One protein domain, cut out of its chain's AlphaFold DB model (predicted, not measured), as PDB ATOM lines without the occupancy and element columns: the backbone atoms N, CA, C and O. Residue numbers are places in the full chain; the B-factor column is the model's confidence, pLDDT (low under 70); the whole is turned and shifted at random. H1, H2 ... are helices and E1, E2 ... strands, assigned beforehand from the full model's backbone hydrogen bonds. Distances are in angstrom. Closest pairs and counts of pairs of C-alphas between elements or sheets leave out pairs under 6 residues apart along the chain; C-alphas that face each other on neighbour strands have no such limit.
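What this domain is: This is residues 6 to 148 of the 416 residues of an uncharacterized protein of Didymella rabiei (UniProt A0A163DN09). A long bundle of three helices, H1, H2 and H3, has a small three-stranded sheet at one end; the longest helix, H5, runs beside H2, and its first half packs with the short H4 toward the end away from the sheet. A long link, residues 41 to 62, also lies toward that far end. The printed part has 143 residues, with three named strands followed by five named helices; the sheet order is E1, E2, E3, antiparallel throughout, and the class is mostly helix. The whole is only just loose, close to compact, with a radius of gyration of the C-alphas of 17.6 A, and is elongated, spanning 57 by 29 by 24 A.

How they stand to each other: Begin at the sheet, a meander, each strand the antiparallel neighbour of the one before: E1, residues 6 to 10, E2, residues 17 to 23, and E3, residues 26 to 29. In the hairpin E1 and E2, find N 8 and O 20 at 2.9 A; in the hairpin E2 and E3, N 28 and O 21 at 2.8 A. H1, residues 30 to 40, H2, residues 63 to 82, and H3, residues 89 to 104, form an up and down bundle, each running against the one before, and each only grazes the sheet. H2 is the hub. It touches H1 at Ala 72 and Ile 37, closest C-alphas 6.4 A, at a steep tilt of 39 degrees, opposite ways. It touches H3 at Leu 76 and Leu 99, closest C-alphas 6.9 A, at a shallow tilt of 27 degrees. H5, residues 123 to 147, touches H2 with residues 139 to 147 alone, the same way at 17 degrees, a shallow tilt; the closest C-alphas, of Ala 81 and Val 146, are 5.2 A apart. H4, residues 108 to 116, touches H5 at Tyr 111 and Ala 129, closest C-alphas 5.3 A, and is apart from H2. In each of the five helices every O i to N i+4 pair is within hydrogen-bond range.

Where its parts are: Find C-alpha 6 at (148.609, 150.062, 135.909), where E1 begins; E2 measures 17.7 A from first to last C-alpha. H1 measures 15.7 A and H3 22.4 A. From C-alpha 63 at (174.054, 171.236, 138.872), H2 runs 28.3 A. H5 runs 36.5 A to C-alpha 147 at (147.163, 165.107, 147.706).

The domain as a whole: The C-alphas farthest apart, of His 11 and Ile 54, are 56.6 A apart. The printed part has no cut. The link from H1 to H2 is long, 22 residues; within it residues 48 to 49 pair antiparallel with residues 58 to 59. Look for low confidence at residues 117 to 120, under 70; mean pLDDT of the printed part is 89.9.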
ATOM      1  N   ILE A   6     148.020 151.402 135.929       96.31
ATOM      2  CA  ILE A   6     148.609 150.062 135.909       96.31
ATOM      3  C   ILE A   6     149.653 149.988 137.025       96.31
ATOM      4  O   ILE A   6     150.628 150.738 137.013       96.31
ATOM      5  N   CYS A   7     149.465 149.055 137.956       96.19
ATOM      6  CA  CYS A   7     150.417 148.743 139.021       96.19
ATOM      7  C   CYS A   7     151.061 147.380 138.736       96.19
ATOM      8  O   CYS A   7     150.356 146.407 138.466       96.19
ATOM      9  N   VAL A   8     152.392 147.304 138.771       96.94
ATOM     10  CA  VAL A   8     153.138 146.042 138.657       96.94
ATOM     11  C   VAL A   8     153.554 145.603 140.053       96.94
ATOM     12  O   VAL A   8     154.444 146.204 140.657       96.94
ATOM     13  N   GLU A   9     152.893 144.567 140.555       96.25
ATOM     14  CA  GLU A   9     153.076 144.037 141.906       96.25
ATOM     15  C   GLU A   9     154.048 142.849 141.935       96.25
ATOM     16  O   GLU A   9     154.077 142.017 141.025       96.25
ATOM     17  N   ASP A  10     154.836 142.762 143.004       93.81
ATOM     18  CA  ASP A  10     155.706 141.637 143.317       93.81
ATOM     19  C   ASP A  10     155.077 140.765 144.404       93.81
ATOM     20  O   ASP A  10     155.148 141.055 145.599       93.81
ATOM     21  N   HIS A  11     154.477 139.658 143.972       93.62
ATOM     22  CA  HIS A  11     153.874 138.664 144.860       93.62
ATOM     23  C   HIS A  11     154.886 137.672 145.454       93.62
ATOM     24  O   HIS A  11     154.478 136.741 146.148       93.62
ATOM     25  N   THR A  12     156.189 137.820 145.184       93.19
ATOM     26  CA  THR A  12     157.227 137.001 145.836       93.19
ATOM     27  C   THR A  12     157.561 137.504 147.241       93.19
ATOM     28  O   THR A  12     158.111 136.751 148.044       93.19
ATOM     29  N   THR A  13     157.178 138.743 147.560       84.69
ATOM     30  CA  THR A  13     157.325 139.357 148.883       84.69
ATOM     31  C   THR A  13     156.007 139.315 149.660       84.69
ATOM     32  O   THR A  13     154.913 139.339 149.090       84.69
ATOM     33  N   THR A  14     156.098 139.197 150.988       81.88
ATOM     34  CA  THR A  14     154.954 139.325 151.902       81.88
ATOM     35  C   THR A  14     155.307 140.374 152.953       81.88
ATOM     36  O   THR A  14     156.209 140.116 153.746       81.88
ATOM     37  N   PRO A  15     154.627 141.533 152.983       85.50
ATOM     38  CA  PRO A  15     153.496 141.938 152.135       85.50
ATOM     39  C   PRO A  15     153.874 142.182 150.661       85.50
ATOM     40  O   PRO A  15     155.023 142.485 150.359       85.50
ATOM     41  N   THR A  16     152.898 142.055 149.753       88.62
ATOM     42  CA  THR A  16     153.067 142.350 148.316       88.62
ATOM     43  C   THR A  16     153.407 143.825 148.107       88.62
ATOM     44  O   THR A  16     152.746 144.701 148.668       88.62
ATOM     45  N   LEU A  17     154.415 144.090 147.273       93.00
ATOM     46  CA  LEU A  17     154.900 145.437 146.970       93.00
ATOM     47  C   LEU A  17     154.619 145.823 145.520       93.00
ATOM     48  O   LEU A  17     154.818 145.024 144.609       93.00
ATOM     49  N   THR A  18     154.246 147.076 145.283       96.38
ATOM     50  CA  THR A  18     154.138 147.629 143.928       96.38
ATOM     51  C   THR A  18     155.492 148.175 143.484       96.38
ATOM     52  O   THR A  18     155.978 149.160 144.037       96.38
ATOM     53  N   LEU A  19     156.108 147.567 142.472       97.12
ATOM     54  CA  LEU A  19     157.440 147.949 141.989       97.12
ATOM     55  C   LEU A  19     157.409 149.029 140.903       97.12
ATOM     56  O   LEU A  19     158.383 149.764 140.739       97.12
ATOM     57  N   ARG A  20     156.318 149.116 140.136       98.25
ATOM     58  CA  ARG A  20     156.196 150.060 139.020       98.25
ATOM     59  C   ARG A  20     154.772 150.572 138.865       98.25
ATOM     60  O   ARG A  20     153.828 149.789 138.965       98.25
ATOM     61  N   TYR A  21     154.638 151.860 138.571       98.19
ATOM     62  CA  TYR A  21     153.362 152.546 138.378       98.19
ATOM     63  C   TYR A  21     153.317 153.175 136.989       98.19
ATOM     64  O   TYR A  21     154.248 153.882 136.613       98.19
ATOM     65  N   VAL A  22     152.246 152.941 136.228       97.75
ATOM     66  CA  VAL A  22     152.064 153.523 134.890       97.75
ATOM     67  C   VAL A  22     150.682 154.164 134.770       97.75
ATOM     68  O   VAL A  22     149.668 153.509 135.003       97.75
ATOM     69  N   CYS A  23     150.633 155.440 134.380       96.31
ATOM     70  CA  CYS A  23     149.408 156.188 134.091       96.31
ATOM     71  C   CYS A  23     149.664 157.156 132.927       96.31
ATOM     72  O   CYS A  23     150.311 158.192 133.072       96.31
ATOM     73  N   GLY A  24     149.184 156.813 131.730       95.38
ATOM     74  CA  GLY A  24     149.416 157.629 130.536       95.38
ATOM     75  C   GLY A  24     150.904 157.713 130.171       95.38
ATOM     76  O   GLY A  24     151.481 156.724 129.730       95.38
ATOM     77  N   THR A  25     151.501 158.900 130.306       95.38
ATOM     78  CA  THR A  25     152.938 159.136 130.071       95.38
ATOM     79  C   THR A  25     153.793 158.983 131.323       95.38
ATOM     80  O   THR A  25     155.016 158.983 131.208       95.38
ATOM     81  N   ASN A  26     153.168 158.882 132.495       95.75
ATOM     82  CA  ASN A  26     153.871 158.782 133.763       95.75
ATOM     83  C   ASN A  26     154.206 157.318 134.025       95.75
ATOM     84  O   ASN A  26     153.328 156.455 133.983       95.75
ATOM     85  N   ASP A  27     155.490 157.053 134.243       97.81
ATOM     86  CA  ASP A  27     156.059 155.724 134.441       97.81
ATOM     87  C   ASP A  27     157.092 155.808 135.564       97.81
ATOM     88  O   ASP A  27     158.169 156.384 135.397       97.81
ATOM     89  N   LEU A  28     156.718 155.295 136.733       98.38
ATOM     90  CA  LEU A  28     157.511 155.381 137.950       98.38
ATOM     91  C   LEU A  28     158.057 154.000 138.293       98.38
ATOM     92  O   LEU A  28     157.299 153.096 138.646       98.38
ATOM     93  N   ASP A  29     159.377 153.852 138.223       98.19
ATOM     94  CA  ASP A  29     160.105 152.694 138.741       98.19
ATOM     95  C   ASP A  29     160.515 152.976 140.191       98.19
ATOM     96  O   ASP A  29     161.417 153.781 140.452       98.19
ATOM     97  N   LEU A  30     159.848 152.313 141.141       96.88
ATOM     98  CA  LEU A  30     160.070 152.533 142.568       96.88
ATOM     99  C   LEU A  30     161.529 152.281 142.956       96.88
ATOM    100  O   LEU A  30     162.087 153.032 143.751       96.88
ATOM    101  N   LYS A  31     162.164 151.246 142.393       96.62
ATOM    102  CA  LYS A  31     163.536 150.869 142.748       96.62
ATOM    103  C   LYS A  31     164.530 151.931 142.291       96.62
ATOM    104  O   LYS A  31     165.444 152.270 143.043       96.62
ATOM    105  N   ALA A  32     164.348 152.459 141.082       97.56
ATOM    106  CA  ALA A  32     165.189 153.531 140.557       97.56
ATOM    107  C   ALA A  32     165.035 154.821 141.378       97.56
ATOM    108  O   ALA A  32     166.030 155.383 141.833       97.56
ATOM    109  N   ILE A  33     163.792 155.237 141.644       98.25
ATOM    110  CA  ILE A  33     163.486 156.457 142.407       98.25
ATOM    111  C   ILE A  33     164.022 156.359 143.839       98.25
ATOM    112  O   ILE A  33     164.639 157.296 144.344       98.25
ATOM    113  N   CYS A  34     163.831 155.206 144.479       97.50
ATOM    114  CA  CYS A  34     164.367 154.896 145.798       97.50
ATOM    115  C   CYS A  34     165.898 155.047 145.831       97.50
ATOM    116  O   CYS A  34     166.432 155.782 146.665       97.50
ATOM    117  N   ALA A  35     166.605 154.434 144.876       96.94
ATOM    118  CA  ALA A  35     168.059 154.535 144.778       96.94
ATOM    119  C   ALA A  35     168.540 155.982 144.571       96.94
ATOM    120  O   ALA A  35     169.537 156.386 145.174       96.94
ATOM    121  N   ASP A  36     167.842 156.765 143.750       97.38
ATOM    122  CA  ASP A  36     168.182 158.170 143.518       97.38
ATOM    123  C   ASP A  36     167.985 159.016 144.780       97.38
ATOM    124  O   ASP A  36     168.875 159.791 145.133       97.38
ATOM    125  N   ILE A  37     166.873 158.832 145.502       97.81
ATOM    126  CA  ILE A  37     166.571 159.572 146.734       97.81
ATOM    127  C   ILE A  37     167.588 159.263 147.837       97.81
ATOM    128  O   ILE A  37     168.129 160.196 148.431       97.81
ATOM    129  N   TYR A  38     167.902 157.989 148.088       96.31
ATOM    130  CA  TYR A  38     168.873 157.623 149.127       96.31
ATOM    131  C   TYR A  38     170.277 158.169 148.837       96.31
ATOM    132  O   TYR A  38     170.976 158.604 149.751       96.31
ATOM    133  N   ARG A  39     170.674 158.249 147.561       96.31
ATOM    134  CA  ARG A  39     171.969 158.824 147.160       96.31
ATOM    135  C   ARG A  39     172.072 160.331 147.385       96.31
ATOM    136  O   ARG A  39     173.190 160.843 147.428       96.31
ATOM    137  N   LEU A  40     170.959 161.059 147.521       96.88
ATOM    138  CA  LEU A  40     170.987 162.517 147.693       96.88
ATOM    139  C   LEU A  40     171.717 162.941 148.973       96.88
ATOM    140  O   LEU A  40     172.410 163.958 148.948       96.88
ATOM    141  N   GLY A  41     171.588 162.175 150.061       92.81
ATOM    142  CA  GLY A  41     172.200 162.502 151.355       92.81
ATOM    143  C   GLY A  41     173.731 162.509 151.328       92.81
ATOM    144  O   GLY A  41     174.359 163.308 152.015       92.81
ATOM    145  N   GLU A  42     174.331 161.673 150.482       94.25
ATOM    146  CA  GLU A  42     175.788 161.529 150.347       94.25
ATOM    147  C   GLU A  42     176.333 162.189 149.075       94.25
ATOM    148  O   GLU A  42     177.525 162.113 148.759       94.25
ATOM    149  N   HIS A  43     175.467 162.844 148.301       96.62
ATOM    150  CA  HIS A  43     175.837 163.329 146.988       96.62
ATOM    151  C   HIS A  43     176.883 164.462 147.099       96.62
ATOM    152  O   HIS A  43     176.605 165.526 147.660       96.62
ATOM    153  N   PRO A  44     178.071 164.344 146.469       95.31
ATOM    154  CA  PRO A  44     179.193 165.274 146.670       95.31
ATOM    155  C   PRO A  44     178.933 166.696 146.146       95.31
ATOM    156  O   PRO A  44     179.721 167.614 146.379       95.31
ATOM    157  N   GLY A  45     177.856 166.866 145.376       95.38
ATOM    158  CA  GLY A  45     177.362 168.147 144.884       95.38
ATOM    159  C   GLY A  45     176.362 168.858 145.798       95.38
ATOM    160  O   GLY A  45     175.869 169.903 145.385       95.38
ATOM    161  N   GLN A  46     176.027 168.318 146.972       95.00
ATOM    162  CA  GLN A  46     175.170 168.998 147.944       95.00
ATOM    163  C   GLN A  46     175.849 170.279 148.468       95.00
ATOM    164  O   GLN A  46     177.082 170.373 148.511       95.00
ATOM    165  N   ALA A  47     175.051 171.286 148.836       91.94
ATOM    166  CA  ALA A  47     175.580 172.505 149.437       91.94
ATOM    167  C   ALA A  47     176.261 172.194 150.774       91.94
ATOM    168  O   ALA A  47     175.788 171.364 151.547       91.94
ATOM    169  N   ARG A  48     177.371 172.877 151.048       91.56
ATOM    170  CA  ARG A  48     178.178 172.669 152.257       91.56
ATOM    171  C   ARG A  48     178.926 173.934 152.632       91.56
ATOM    172  O   ARG A  48     179.159 174.788 151.783       91.56
ATOM    173  N   LEU A  49     179.359 174.035 153.881       87.62
ATOM    174  CA  LEU A  49     180.264 175.101 154.303       87.62
ATOM    175  C   LEU A  49     181.703 174.721 153.943       87.62
ATOM    176  O   LEU A  49     182.112 173.574 154.115       87.62
ATOM    177  N   ASN A  50     182.474 175.675 153.426       87.44
ATOM    178  CA  ASN A  50     183.892 175.498 153.150       87.44
ATOM    179  C   ASN A  50     184.688 175.637 154.462       87.44
ATOM    180  O   ASN A  50     184.845 176.763 154.949       87.44
ATOM    181  N   PRO A  51     185.245 174.545 155.021       85.25
ATOM    182  CA  PRO A  51     185.940 174.594 156.309       85.25
ATOM    183  C   PRO A  51     187.245 175.397 156.247       85.25
ATOM    184  O   PRO A  51     187.725 175.876 157.268       85.25
ATOM    185  N   ASN A  52     187.810 175.571 155.049       87.00
ATOM    186  CA  ASN A  52     189.078 176.273 154.847       87.00
ATOM    187  C   ASN A  52     188.897 177.788 154.666       87.00
ATOM    188  O   ASN A  52     189.879 178.514 154.528       87.00
ATOM    189  N   SER A  53     187.652 178.267 154.627       83.56
ATOM    190  CA  SER A  53     187.346 179.687 154.463       83.56
ATOM    191  C   SER A  53     187.189 180.372 155.824       83.56
ATOM    192  O   SER A  53     186.496 179.886 156.720       83.56
ATOM    193  N   ILE A  54     187.824 181.534 155.983       76.06
ATOM    194  CA  ILE A  54     187.645 182.378 157.167       76.06
ATOM    195  C   ILE A  54     186.225 182.954 157.099       76.06
ATOM    196  O   ILE A  54     185.962 183.865 156.319       76.06
ATOM    197  N   GLY A  55     185.303 182.398 157.892       71.38
ATOM    198  CA  GLY A  55     183.897 182.819 157.933       71.38
ATOM    199  C   GLY A  55     182.876 181.794 157.428       71.38
ATOM    200  O   GLY A  55     181.707 182.156 157.316       71.38
ATOM    201  N   CYS A  56     183.290 180.546 157.169       74.88
ATOM    202  CA  CYS A  56     182.402 179.457 156.736       74.88
ATOM    203  C   CYS A  56     181.593 179.827 155.477       74.88
ATOM    204  O   CYS A  56     180.367 179.868 155.492       74.88
ATOM    205  N   GLU A  57     182.293 180.126 154.385       84.69
ATOM    206  CA  GLU A  57     181.723 180.398 153.067       84.69
ATOM    207  C   GLU A  57     180.857 179.226 152.585       84.69
ATOM    208  O   GLU A  57     181.256 178.059 152.651       84.69
ATOM    209  N   LEU A  58     179.668 179.541 152.078       85.69
ATOM    210  CA  LEU A  58     178.761 178.562 151.495       85.69
ATOM    211  C   LEU A  58     179.268 178.132 150.116       85.69
ATOM    212  O   LEU A  58     179.381 178.943 149.203       85.69
ATOM    213  N   VAL A  59     179.475 176.832 149.935       89.81
ATOM    214  CA  VAL A  59     179.603 176.213 148.616       89.81
ATOM    215  C   VAL A  59     178.195 175.840 148.143       89.81
ATOM    216  O   VAL A  59     177.567 174.984 148.776       89.81
ATOM    217  N   PRO A  60     177.670 176.452 147.066       91.00
ATOM    218  CA  PRO A  60     176.323 176.165 146.583       91.00
ATOM    219  C   PRO A  60     176.220 174.754 145.991       91.00
ATOM    220  O   PRO A  60     177.221 174.144 145.597       91.00
ATOM    221  N   CYS A  61     174.989 174.249 145.880       94.31
ATOM    222  CA  CYS A  61     174.721 172.980 145.209       94.31
ATOM    223  C   CYS A  61     175.254 172.976 143.769       94.31
ATOM    224  O   CYS A  61     175.024 173.906 142.992       94.31
ATOM    225  N   ARG A  62     175.900 171.877 143.376       95.81
ATOM    226  CA  ARG A  62     176.276 171.627 141.981       95.81
ATOM    227  C   ARG A  62     175.044 171.272 141.153       95.81
ATOM    228  O   ARG A  62     174.113 170.644 141.651       95.81
ATOM    229  N   ARG A  63     175.096 171.585 139.854       96.31
ATOM    230  CA  ARG A  63     174.054 171.236 138.872       96.31
ATOM    231  C   ARG A  63     173.663 169.754 138.936       96.31
ATOM    232  O   ARG A  63     172.483 169.459 139.016       96.31
ATOM    233  N   SER A  64     174.645 168.852 139.013       97.31
ATOM    234  CA  SER A  64     174.394 167.406 139.075       97.31
ATOM    235  C   SER A  64     173.572 166.973 140.291       97.31
ATOM    236  O   SER A  64     172.754 166.075 140.166       97.31
ATOM    237  N   PHE A  65     173.743 167.625 141.447       97.25
ATOM    238  CA  PHE A  65     172.891 167.374 142.612       97.25
ATOM    239  C   PHE A  65     171.470 167.873 142.361       97.25
ATOM    240  O   PHE A  65     170.513 167.157 142.617       97.25
ATOM    241  N   LEU A  66     171.344 169.108 141.860       96.88
ATOM    242  CA  LEU A  66     170.046 169.738 141.626       96.88
ATOM    243  C   LEU A  66     169.217 168.966 140.599       96.88
ATOM    244  O   LEU A  66     168.017 168.822 140.796       96.88
ATOM    245  N   ASP A  67     169.842 168.452 139.541       97.62
ATOM    246  CA  ASP A  67     169.148 167.672 138.516       97.62
ATOM    247  C   ASP A  67     168.547 166.386 139.126       97.62
ATOM    248  O   ASP A  67     167.365 166.119 138.925       97.62
ATOM    249  N   VAL A  68     169.302 165.645 139.952       97.75
ATOM    250  CA  VAL A  68     168.791 164.446 140.654       97.75
ATOM    251  C   VAL A  68     167.741 164.823 141.705       97.75
ATOM    252  O   VAL A  68     166.678 164.211 141.765       97.75
ATOM    253  N   PHE A  69     167.994 165.869 142.496       98.12
ATOM    254  CA  PHE A  69     167.095 166.331 143.557       98.12
ATOM    255  C   PHE A  69     165.720 166.739 143.013       98.12
ATOM    256  O   PHE A  69     164.692 166.363 143.579       98.12
ATOM    257  N   TRP A  70     165.685 167.492 141.910       98.00
ATOM    258  CA  TRP A  70     164.433 167.923 141.288       98.00
ATOM    259  C   TRP A  70     163.778 166.827 140.445       98.00
ATOM    260  O   TRP A  70     162.552 166.785 140.384       98.00
ATOM    261  N   SER A  71     164.549 165.905 139.860       98.12
ATOM    262  CA  SER A  71     164.000 164.710 139.201       98.12
ATOM    263  C   SER A  71     163.276 163.797 140.196       98.12
ATOM    264  O   SER A  71     162.166 163.332 139.927       98.12
ATOM    265  N   ALA A  72     163.854 163.595 141.384       98.25
ATOM    266  CA  ALA A  72     163.204 162.871 142.473       98.25
ATOM    267  C   ALA A  72     161.924 163.584 142.943       98.25
ATOM    268  O   ALA A  72     160.886 162.946 143.104       98.25
ATOM    269  N   ALA A  73     161.964 164.913 143.091       98.00
ATOM    270  CA  ALA A  73     160.790 165.705 143.457       98.00
ATOM    271  C   ALA A  73     159.651 165.596 142.427       98.00
ATOM    272  O   ALA A  73     158.489 165.494 142.815       98.00
ATOM    273  N   ALA A  74     159.979 165.598 141.130       98.00
ATOM    274  CA  ALA A  74     159.010 165.389 140.056       98.00
ATOM    275  C   ALA A  74     158.383 163.989 140.134       98.00
ATOM    276  O   ALA A  74     157.166 163.868 140.101       98.00
ATOM    277  N   SER A  75     159.197 162.955 140.364       98.38
ATOM    278  CA  SER A  75     158.710 161.575 140.511       98.38
ATOM    279  C   SER A  75     157.775 161.409 141.718       98.38
ATOM    280  O   SER A  75     156.745 160.746 141.626       98.38
ATOM    281  N   LEU A  76     158.102 162.050 142.849       97.81
ATOM    282  CA  LEU A  76     157.232 162.103 144.031       97.81
ATOM    283  C   LEU A  76     155.916 162.837 143.729       97.81
ATOM    284  O   LEU A  76     154.851 162.389 144.146       97.81
ATOM    285  N   LEU A  77     155.972 163.957 143.003       96.81
ATOM    286  CA  LEU A  77     154.782 164.704 142.582       96.81
ATOM    287  C   LEU A  77     153.865 163.871 141.684       96.81
ATOM    288  O   LEU A  77     152.661 163.851 141.930       96.81
ATOM    289  N   ASP A  78     154.428 163.177 140.696       96.75
ATOM    290  CA  ASP A  78     153.682 162.288 139.803       96.75
ATOM    291  C   ASP A  78     153.027 161.149 140.598       96.75
ATOM    292  O   ASP A  78     151.847 160.854 140.401       96.75
ATOM    293  N   TYR A  79     153.742 160.578 141.582       97.12
ATOM    294  CA  TYR A  79     153.166 159.597 142.504       97.12
ATOM    295  C   TYR A  79     151.934 160.148 143.240       97.12
ATOM    296  O   TYR A  79     150.847 159.556 143.197       97.12
ATOM    297  N   PHE A  80     152.095 161.296 143.907       92.19
ATOM    298  CA  PHE A  80     151.035 161.895 144.717       92.19
ATOM    299  C   PHE A  80     149.845 162.398 143.896       92.19
ATOM    300  O   PHE A  80     148.734 162.455 144.425       92.19
ATOM    301  N   ALA A  81     150.060 162.762 142.632       90.81
ATOM    302  CA  ALA A  81     149.006 163.220 141.741       90.81
ATOM    303  C   ALA A  81     148.164 162.066 141.182       90.81
ATOM    304  O   ALA A  81     146.935 162.150 141.210       90.81
ATOM    305  N   ASP A  82     148.809 160.999 140.702       91.00
ATOM    306  CA  ASP A  82     148.131 160.005 139.866       91.00
ATOM    307  C   ASP A  82     147.837 158.685 140.582       91.00
ATOM    308  O   ASP A  82     146.866 158.008 140.241       91.00
ATOM    309  N   PHE A  83     148.647 158.305 141.573       90.81
ATOM    310  CA  PHE A  83     148.627 156.944 142.122       90.81
ATOM    311  C   PHE A  83     148.203 156.893 143.590       90.81
ATOM    312  O   PHE A  83     147.492 155.970 143.986       90.81
ATOM    313  N   PHE A  84     148.554 157.913 144.378       84.94
ATOM    314  CA  PHE A  84     148.334 157.956 145.828       84.94
ATOM    315  C   PHE A  84     146.920 157.551 146.272       84.94
ATOM    316  O   PHE A  84     146.766 156.769 147.208       84.94
ATOM    317  N   ALA A  85     145.876 158.038 145.593       80.69
ATOM    318  CA  ALA A  85     144.487 157.787 145.982       80.69
ATOM    319  C   ALA A  85     144.023 156.329 145.788       80.69
ATOM    320  O   ALA A  85     143.061 155.915 146.435       80.69
ATOM    321  N   ALA A  86     144.664 155.579 144.890       81.75
ATOM    322  CA  ALA A  86     144.289 154.208 144.537       81.75
ATOM    323  C   ALA A  86     145.210 153.145 145.160       81.75
ATOM    324  O   ALA A  86     144.936 151.952 145.041       81.75
ATOM    325  N   ASP A  87     146.297 153.573 145.798       82.19
ATOM    326  CA  ASP A  87     147.348 152.692 146.289       82.19
ATOM    327  C   ASP A  87     147.042 152.098 147.677       82.19
ATOM    328  O   ASP A  87     146.145 152.542 148.404       82.19
ATOM    329  N   SER A  88     147.802 151.076 148.062       79.75
ATOM    330  CA  SER A  88     147.714 150.462 149.388       79.75
ATOM    331  C   SER A  88     148.333 151.355 150.471       79.75
ATOM    332  O   SER A  88     149.264 152.119 150.221       79.75
ATOM    333  N   ALA A  89     147.872 151.209 151.717       73.00
ATOM    334  CA  ALA A  89     148.420 151.960 152.852       73.00
ATOM    335  C   ALA A  89     149.927 151.715 153.060       73.00
ATOM    336  O   ALA A  89     150.660 152.629 153.437       73.00
ATOM    337  N   LEU A  90     150.392 150.491 152.786       78.75
ATOM    338  CA  LEU A  90     151.809 150.147 152.850       78.75
ATOM    339  C   LEU A  90     152.611 150.943 151.821       78.75
ATOM    340  O   LEU A  90     153.566 151.624 152.183       78.75
ATOM    341  N   MET A  91     152.208 150.902 150.552       89.06
ATOM    342  CA  MET A  91     152.920 151.630 149.509       89.06
ATOM    343  C   MET A  91     152.876 153.141 149.744       89.06
ATOM    344  O   MET A  91     153.916 153.788 149.657       89.06
ATOM    345  N   GLN A  92     151.733 153.692 150.165       83.50
ATOM    346  CA  GLN A  92     151.635 155.098 150.576       83.50
ATOM    347  C   GLN A  92     152.682 155.448 151.642       83.50
ATOM    348  O   GLN A  92     153.341 156.480 151.534       83.50
ATOM    349  N   SER A  93     152.879 154.584 152.647       77.44
ATOM    350  CA  SER A  93     153.889 154.809 153.689       77.44
ATOM    351  C   SER A  93     155.322 154.812 153.145       77.44
ATOM    352  O   SER A  93     156.105 155.683 153.519       77.44
ATOM    353  N   ILE A  94     155.647 153.921 152.199       86.00
ATOM    354  CA  ILE A  94     156.956 153.885 151.529       86.00
ATOM    355  C   ILE A  94     157.201 155.200 150.783       86.00
ATOM    356  O   ILE A  94     158.265 155.804 150.909       86.00
ATOM    357  N   TRP A  95     156.208 155.695 150.048       93.12
ATOM    358  CA  TRP A  95     156.333 156.951 149.312       93.12
ATOM    359  C   TRP A  95     156.444 158.179 150.222       93.12
ATOM    360  O   TRP A  95     157.205 159.099 149.913       93.12
ATOM    361  N   PHE A  96     155.768 158.192 151.373       87.75
ATOM    362  CA  PHE A  96     155.989 159.229 152.386       87.75
ATOM    363  C   PHE A  96     157.383 159.156 153.012       87.75
ATOM    364  O   PHE A  96     158.004 160.198 153.212       87.75
ATOM    365  N   GLN A  97     157.915 157.957 153.246       87.00
ATOM    366  CA  GLN A  97     159.286 157.790 153.726       87.00
ATOM    367  C   GLN A  97     160.309 158.315 152.706       87.00
ATOM    368  O   GLN A  97     161.279 158.985 153.070       87.00
ATOM    369  N   LEU A  98     160.083 158.059 151.414       94.19
ATOM    370  CA  LEU A  98     160.899 158.614 150.332       94.19
ATOM    371  C   LEU A  98     160.804 160.145 150.280       94.19
ATOM    372  O   LEU A  98     161.826 160.814 150.117       94.19
ATOM    373  N   LEU A  99     159.610 160.710 150.485       94.88
ATOM    374  CA  LEU A  99     159.424 162.153 150.613       94.88
ATOM    375  C   LEU A  99     160.225 162.720 151.796       94.88
ATOM    376  O   LEU A  99     160.950 163.696 151.619       94.88
ATOM    377  N   ASP A 100     160.146 162.110 152.977       89.94
ATOM    378  CA  ASP A 100     160.882 162.556 154.168       89.94
ATOM    379  C   ASP A 100     162.402 162.437 153.993       89.94
ATOM    380  O   ASP A 100     163.153 163.326 154.410       89.94
ATOM    381  N   THR A 101     162.862 161.400 153.292       92.31
ATOM    382  CA  THR A 101     164.278 161.221 152.932       92.31
ATOM    383  C   THR A 101     164.741 162.307 151.956       92.31
ATOM    384  O   THR A 101     165.777 162.940 152.174       92.31
ATOM    385  N   TRP A 102     163.945 162.607 150.924       96.38
ATOM    386  CA  TRP A 102     164.212 163.702 149.987       96.38
ATOM    387  C   TRP A 102     164.245 165.069 150.689       96.38
ATOM    388  O   TRP A 102     165.176 165.853 150.485       96.38
ATOM    389  N   GLN A 103     163.280 165.339 151.574       94.00
ATOM    390  CA  GLN A 103     163.252 166.556 152.387       94.00
ATOM    391  C   GLN A 103     164.483 166.651 153.309       94.00
ATOM    392  O   GLN A 103     165.038 167.735 153.481       94.00
ATOM    393  N   SER A 104     164.946 165.533 153.875       91.00
ATOM    394  CA  SER A 104     166.126 165.491 154.754       91.00
ATOM    395  C   SER A 104     167.432 165.768 154.006       91.00
ATOM    396  O   SER A 104     168.343 166.378 154.561       91.00
ATOM    397  N   ALA A 105     167.511 165.392 152.727       94.19
ATOM    398  CA  ALA A 105     168.638 165.726 151.856       94.19
ATOM    399  C   ALA A 105     168.623 167.192 151.366       94.19
ATOM    400  O   ALA A 105     169.577 167.654 150.729       94.19
ATOM    401  N   CYS A 106     167.559 167.949 151.647       93.38
ATOM    402  CA  CYS A 106     167.448 169.347 151.255       93.38
ATOM    403  C   CYS A 106     168.443 170.225 152.046       93.38
ATOM    404  O   CYS A 106     168.427 170.218 153.279       93.38
ATOM    405  N   PRO A 107     169.250 171.085 151.391       90.81
ATOM    406  CA  PRO A 107     170.174 172.015 152.054       90.81
ATOM    407  C   PRO A 107     169.461 173.210 152.721       90.81
ATOM    408  O   PRO A 107     170.028 174.299 152.846       90.81
ATOM    409  N   LEU A 108     168.201 173.030 153.137       86.56
ATOM    410  CA  LEU A 108     167.310 174.079 153.624       86.56
ATOM    411  C   LEU A 108     167.941 174.871 154.771       86.56
ATOM    412  O   LEU A 108     167.941 176.097 154.724       86.56
ATOM    413  N   ARG A 109     168.516 174.173 155.760       84.25
ATOM    414  CA  ARG A 109     169.138 174.793 156.941       84.25
ATOM    415  C   ARG A 109     170.284 175.725 156.555       84.25
ATOM    416  O   ARG A 109     170.281 176.882 156.956       84.25
ATOM    417  N   LEU A 110     171.197 175.261 155.701       85.62
ATOM    418  CA  LEU A 110     172.337 176.060 155.242       85.62
ATOM    419  C   LEU A 110     171.885 177.297 154.456       85.62
ATOM    420  O   LEU A 110     172.399 178.395 154.655       85.62
ATOM    421  N   TYR A 111     170.896 177.150 153.572       86.81
ATOM    422  CA  TYR A 111     170.373 178.285 152.809       86.81
ATOM    423  C   TYR A 111     169.550 179.252 153.667       86.81
ATOM    424  O   TYR A 111     169.573 180.459 153.421       86.81
ATOM    425  N   GLN A 112     168.854 178.764 154.694       84.69
ATOM    426  CA  GLN A 112     168.206 179.616 155.689       84.69
ATOM    427  C   GLN A 112     169.247 180.417 156.471       84.69
ATOM    428  O   GLN A 112     169.140 181.637 156.502       84.69
ATOM    429  N   GLU A 113     170.290 179.774 156.999       81.69
ATOM    430  CA  GLU A 113     171.375 180.444 157.725       81.69
ATOM    431  C   GLU A 113     172.035 181.540 156.881       81.69
ATOM    432  O   GLU A 113     172.179 182.670 157.337       81.69
ATOM    433  N   VAL A 114     172.343 181.261 155.612       80.62
ATOM    434  CA  VAL A 114     172.961 182.238 154.696       80.62
ATOM    435  C   VAL A 114     172.027 183.392 154.324       80.62
ATOM    436  O   VAL A 114     172.488 184.490 154.012       80.62
ATOM    437  N   THR A 115     170.711 183.179 154.347       79.62
ATOM    438  CA  THR A 115     169.740 184.238 154.030       79.62
ATOM    439  C   THR A 115     169.352 185.084 155.243       79.62
ATOM    440  O   THR A 115     169.004 186.252 155.055       79.62
ATOM    441  N   THR A 116     169.421 184.537 156.461       78.69
ATOM    442  CA  THR A 116     169.078 185.234 157.712       78.69
ATOM    443  C   THR A 116     170.290 185.871 158.383       78.69
ATOM    444  O   THR A 116     170.212 187.009 158.854       78.69
ATOM    445  N   HIS A 117     171.423 185.176 158.410       67.25
ATOM    446  CA  HIS A 117     172.666 185.661 158.983       67.25
ATOM    447  C   HIS A 117     173.541 186.250 157.876       67.25
ATOM    448  O   HIS A 117     173.669 185.694 156.788       67.25
ATOM    449  N   ARG A 118     174.155 187.410 158.146       58.56
ATOM    450  CA  ARG A 118     175.124 188.057 157.243       58.56
ATOM    451  C   ARG A 118     176.439 187.265 157.215       58.56
ATOM    452  O   ARG A 118     177.474 187.770 157.643       58.56
ATOM    453  N   HIS A 119     176.393 186.025 156.745       60.59
ATOM    454  CA  HIS A 119     177.589 185.313 156.318       60.59
ATOM    455  C   HIS A 119     178.237 186.085 155.162       60.59
ATOM    456  O   HIS A 119     177.580 186.866 154.472       60.59
ATOM    457  N   THR A 120     179.527 185.869 154.934       65.00
ATOM    458  CA  THR A 120     180.326 186.508 153.870       65.00
ATOM    459  C   THR A 120     179.904 186.112 152.445       65.00
ATOM    460  O   THR A 120     180.634 186.383 151.496       65.00
ATOM    461  N   ALA A 121     178.734 185.485 152.281       72.94
ATOM    462  CA  ALA A 121     178.192 185.056 151.004       72.94
ATOM    463  C   ALA A 121     177.990 186.247 150.057       72.94
ATOM    464  O   ALA A 121     177.515 187.319 150.453       72.94
ATOM    465  N   GLY A 122     178.333 186.052 148.784       81.00
ATOM    466  CA  GLY A 122     178.142 187.071 147.765       81.00
ATOM    467  C   GLY A 122     176.652 187.343 147.511       81.00
ATOM    468  O   GLY A 122     175.808 186.468 147.721       81.00
ATOM    469  N   PRO A 123     176.282 188.526 146.983       84.25
ATOM    470  CA  PRO A 123     174.894 188.827 146.617       84.25
ATOM    471  C   PRO A 123     174.266 187.795 145.665       84.25
ATOM    472  O   PRO A 123     173.061 187.549 145.734       84.25
ATOM    473  N   ALA A 124     175.079 187.187 144.793       85.19
ATOM    474  CA  ALA A 124     174.652 186.140 143.868       85.19
ATOM    475  C   ALA A 124     174.279 184.836 144.592       85.19
ATOM    476  O   ALA A 124     173.232 184.261 144.295       85.19
ATOM    477  N   ASP A 125     175.069 184.412 145.582       83.12
ATOM    478  CA  ASP A 125     174.814 183.188 146.352       83.12
ATOM    479  C   ASP A 125     173.546 183.326 147.194       83.12
ATOM    480  O   ASP A 125     172.710 182.426 147.238       83.12
ATOM    481  N   VAL A 126     173.344 184.505 147.794       85.19
ATOM    482  CA  VAL A 126     172.121 184.822 148.540       85.19
ATOM    483  C   VAL A 126     170.895 184.803 147.617       85.19
ATOM    484  O   VAL A 126     169.834 184.314 148.011       85.19
ATOM    485  N   ALA A 127     171.009 185.317 146.389       88.06
ATOM    486  CA  ALA A 127     169.921 185.271 145.414       88.06
ATOM    487  C   ALA A 127     169.598 183.830 144.979       88.06
ATOM    488  O   ALA A 127     168.425 183.456 144.945       88.06
ATOM    489  N   ALA A 128     170.622 183.010 144.720       87.31
ATOM    490  CA  ALA A 128     170.462 181.600 144.376       87.31
ATOM    491  C   ALA A 128     169.818 180.799 145.522       87.31
ATOM    492  O   ALA A 128     168.859 180.062 145.290       87.31
ATOM    493  N   ALA A 129     170.272 181.007 146.763       89.38
ATOM    494  CA  ALA A 129     169.691 180.391 147.953       89.38
ATOM    495  C   ALA A 129     168.207 180.757 148.110       89.38
ATOM    496  O   ALA A 129     167.375 179.878 148.320       89.38
ATOM    497  N   ARG A 130     167.835 182.035 147.932       90.25
ATOM    498  CA  ARG A 130     166.421 182.455 147.967       90.25
ATOM    499  C   ARG A 130     165.581 181.803 146.873       90.25
ATOM    500  O   ARG A 130     164.462 181.396 147.168       90.25
ATOM    501  N   SER A 131     166.102 181.711 145.646       92.69
ATOM    502  CA  SER A 131     165.399 181.039 144.544       92.69
ATOM    503  C   SER A 131     165.126 179.585 144.901       92.69
ATOM    504  O   SER A 131     163.976 179.163 144.888       92.69
ATOM    505  N   PHE A 132     166.154 178.856 145.344       94.06
ATOM    506  CA  PHE A 132     166.005 177.466 145.763       94.06
ATOM    507  C   PHE A 132     164.981 177.308 146.895       94.06
ATOM    508  O   PHE A 132     164.113 176.443 146.825       94.06
ATOM    509  N   LEU A 133     165.043 178.154 147.933       91.75
ATOM    510  CA  LEU A 133     164.084 178.124 149.045       91.75
ATOM    511  C   LEU A 133     162.647 178.350 148.562       91.75
ATOM    512  O   LEU A 133     161.718 177.731 149.084       91.75
ATOM    513  N   GLN A 134     162.454 179.242 147.591       93.50
ATOM    514  CA  GLN A 134     161.145 179.508 147.009       93.50
ATOM    515  C   GLN A 134     160.645 178.317 146.187       93.50
ATOM    516  O   GLN A 134     159.497 177.910 146.360       93.50
ATOM    517  N   ASP A 135     161.500 177.737 145.347       95.62
ATOM    518  CA  ASP A 135     161.170 176.578 144.513       95.62
ATOM    519  C   ASP A 135     160.842 175.352 145.375       95.62
ATOM    520  O   ASP A 135     159.840 174.674 145.141       95.62
ATOM    521  N   TYR A 136     161.600 175.130 146.450       95.12
ATOM    522  CA  TYR A 136     161.336 174.072 147.425       95.12
ATOM    523  C   TYR A 136     159.977 174.258 148.111       95.12
ATOM    524  O   TYR A 136     159.150 173.347 148.115       95.12
ATOM    525  N   LYS A 137     159.690 175.463 148.626       91.19
ATOM    526  CA  LYS A 137     158.391 175.777 149.250       91.19
ATOM    527  C   LYS A 137     157.227 175.606 148.275       91.19
ATOM    528  O   LYS A 137     156.183 175.080 148.656       91.19
ATOM    529  N   ASN A 138     157.400 176.045 147.029       93.69
ATOM    530  CA  ASN A 138     156.398 175.881 145.980       93.69
ATOM    531  C   ASN A 138     156.156 174.400 145.665       93.69
ATOM    532  O   ASN A 138     155.006 174.006 145.501       93.69
ATOM    533  N   THR A 139     157.214 173.589 145.642       95.31
ATOM    534  CA  THR A 139     157.147 172.143 145.397       95.31
ATOM    535  C   THR A 139     156.389 171.420 146.511       95.31
ATOM    536  O   THR A 139     155.424 170.718 146.222       95.31
ATOM    537  N   ILE A 140     156.728 171.668 147.782       91.94
ATOM    538  CA  ILE A 140     155.993 171.110 148.936       91.94
ATOM    539  C   ILE A 140     154.517 171.523 148.896       91.94
ATOM    540  O   ILE A 140     153.618 170.701 149.069       91.94
ATOM    541  N   LYS A 141     154.241 172.805 148.618       87.69
ATOM    542  CA  LYS A 141     152.869 173.307 148.483       87.69
ATOM    543  C   LYS A 141     152.118 172.622 147.338       87.69
ATOM    544  O   LYS A 141     150.920 172.363 147.467       87.69
ATOM    545  N   LEU A 142     152.794 172.342 146.227       91.00
ATOM    546  CA  LEU A 142     152.211 171.627 145.100       91.00
ATOM    547  C   LEU A 142     151.886 170.178 145.478       91.00
ATOM    548  O   LEU A 142     150.758 169.762 145.235       91.00
ATOM    549  N   MET A 143     152.800 169.466 146.151       91.12
ATOM    550  CA  MET A 143     152.567 168.110 146.673       91.12
ATOM    551  C   MET A 143     151.333 168.068 147.586       91.12
ATOM    552  O   MET A 143     150.424 167.273 147.373       91.12
ATOM    553  N   HIS A 144     151.218 169.012 148.526       83.25
ATOM    554  CA  HIS A 144     150.002 169.164 149.332       83.25
ATOM    555  C   HIS A 144     148.741 169.361 148.491       83.25
ATOM    556  O   HIS A 144     147.710 168.751 148.756       83.25
ATOM    557  N   THR A 145     148.823 170.230 147.485       84.12
ATOM    558  CA  THR A 145     147.676 170.585 146.644       84.12
ATOM    559  C   THR A 145     147.183 169.395 145.824       84.12
ATOM    560  O   THR A 145     145.980 169.287 145.601       84.12
ATOM    561  N   VAL A 146     148.081 168.518 145.363       85.31
ATOM    562  CA  VAL A 146     147.690 167.324 144.597       85.31
ATOM    563  C   VAL A 146     147.147 166.212 145.497       85.31
ATOM    564  O   VAL A 146     146.203 165.536 145.104       85.31
ATOM    565  N   MET A 147     147.655 166.085 146.727       79.44
ATOM    566  CA  MET A 147     147.163 165.107 147.706       79.44
ATOM    567  C   MET A 147     145.798 165.474 148.306       79.44
ATOM    568  O   MET A 147     144.981 164.594 148.583       79.44
ATOM    569  N   SER A 148     145.541 166.765 148.536       71.06
ATOM    570  CA  SER A 148     144.239 167.255 148.992       71.06
ATOM    571  C   SER A 148     143.230 167.096 147.859       71.06
ATOM    572  O   SER A 148     143.107 167.951 146.979       71.06
TER     573      SER A 148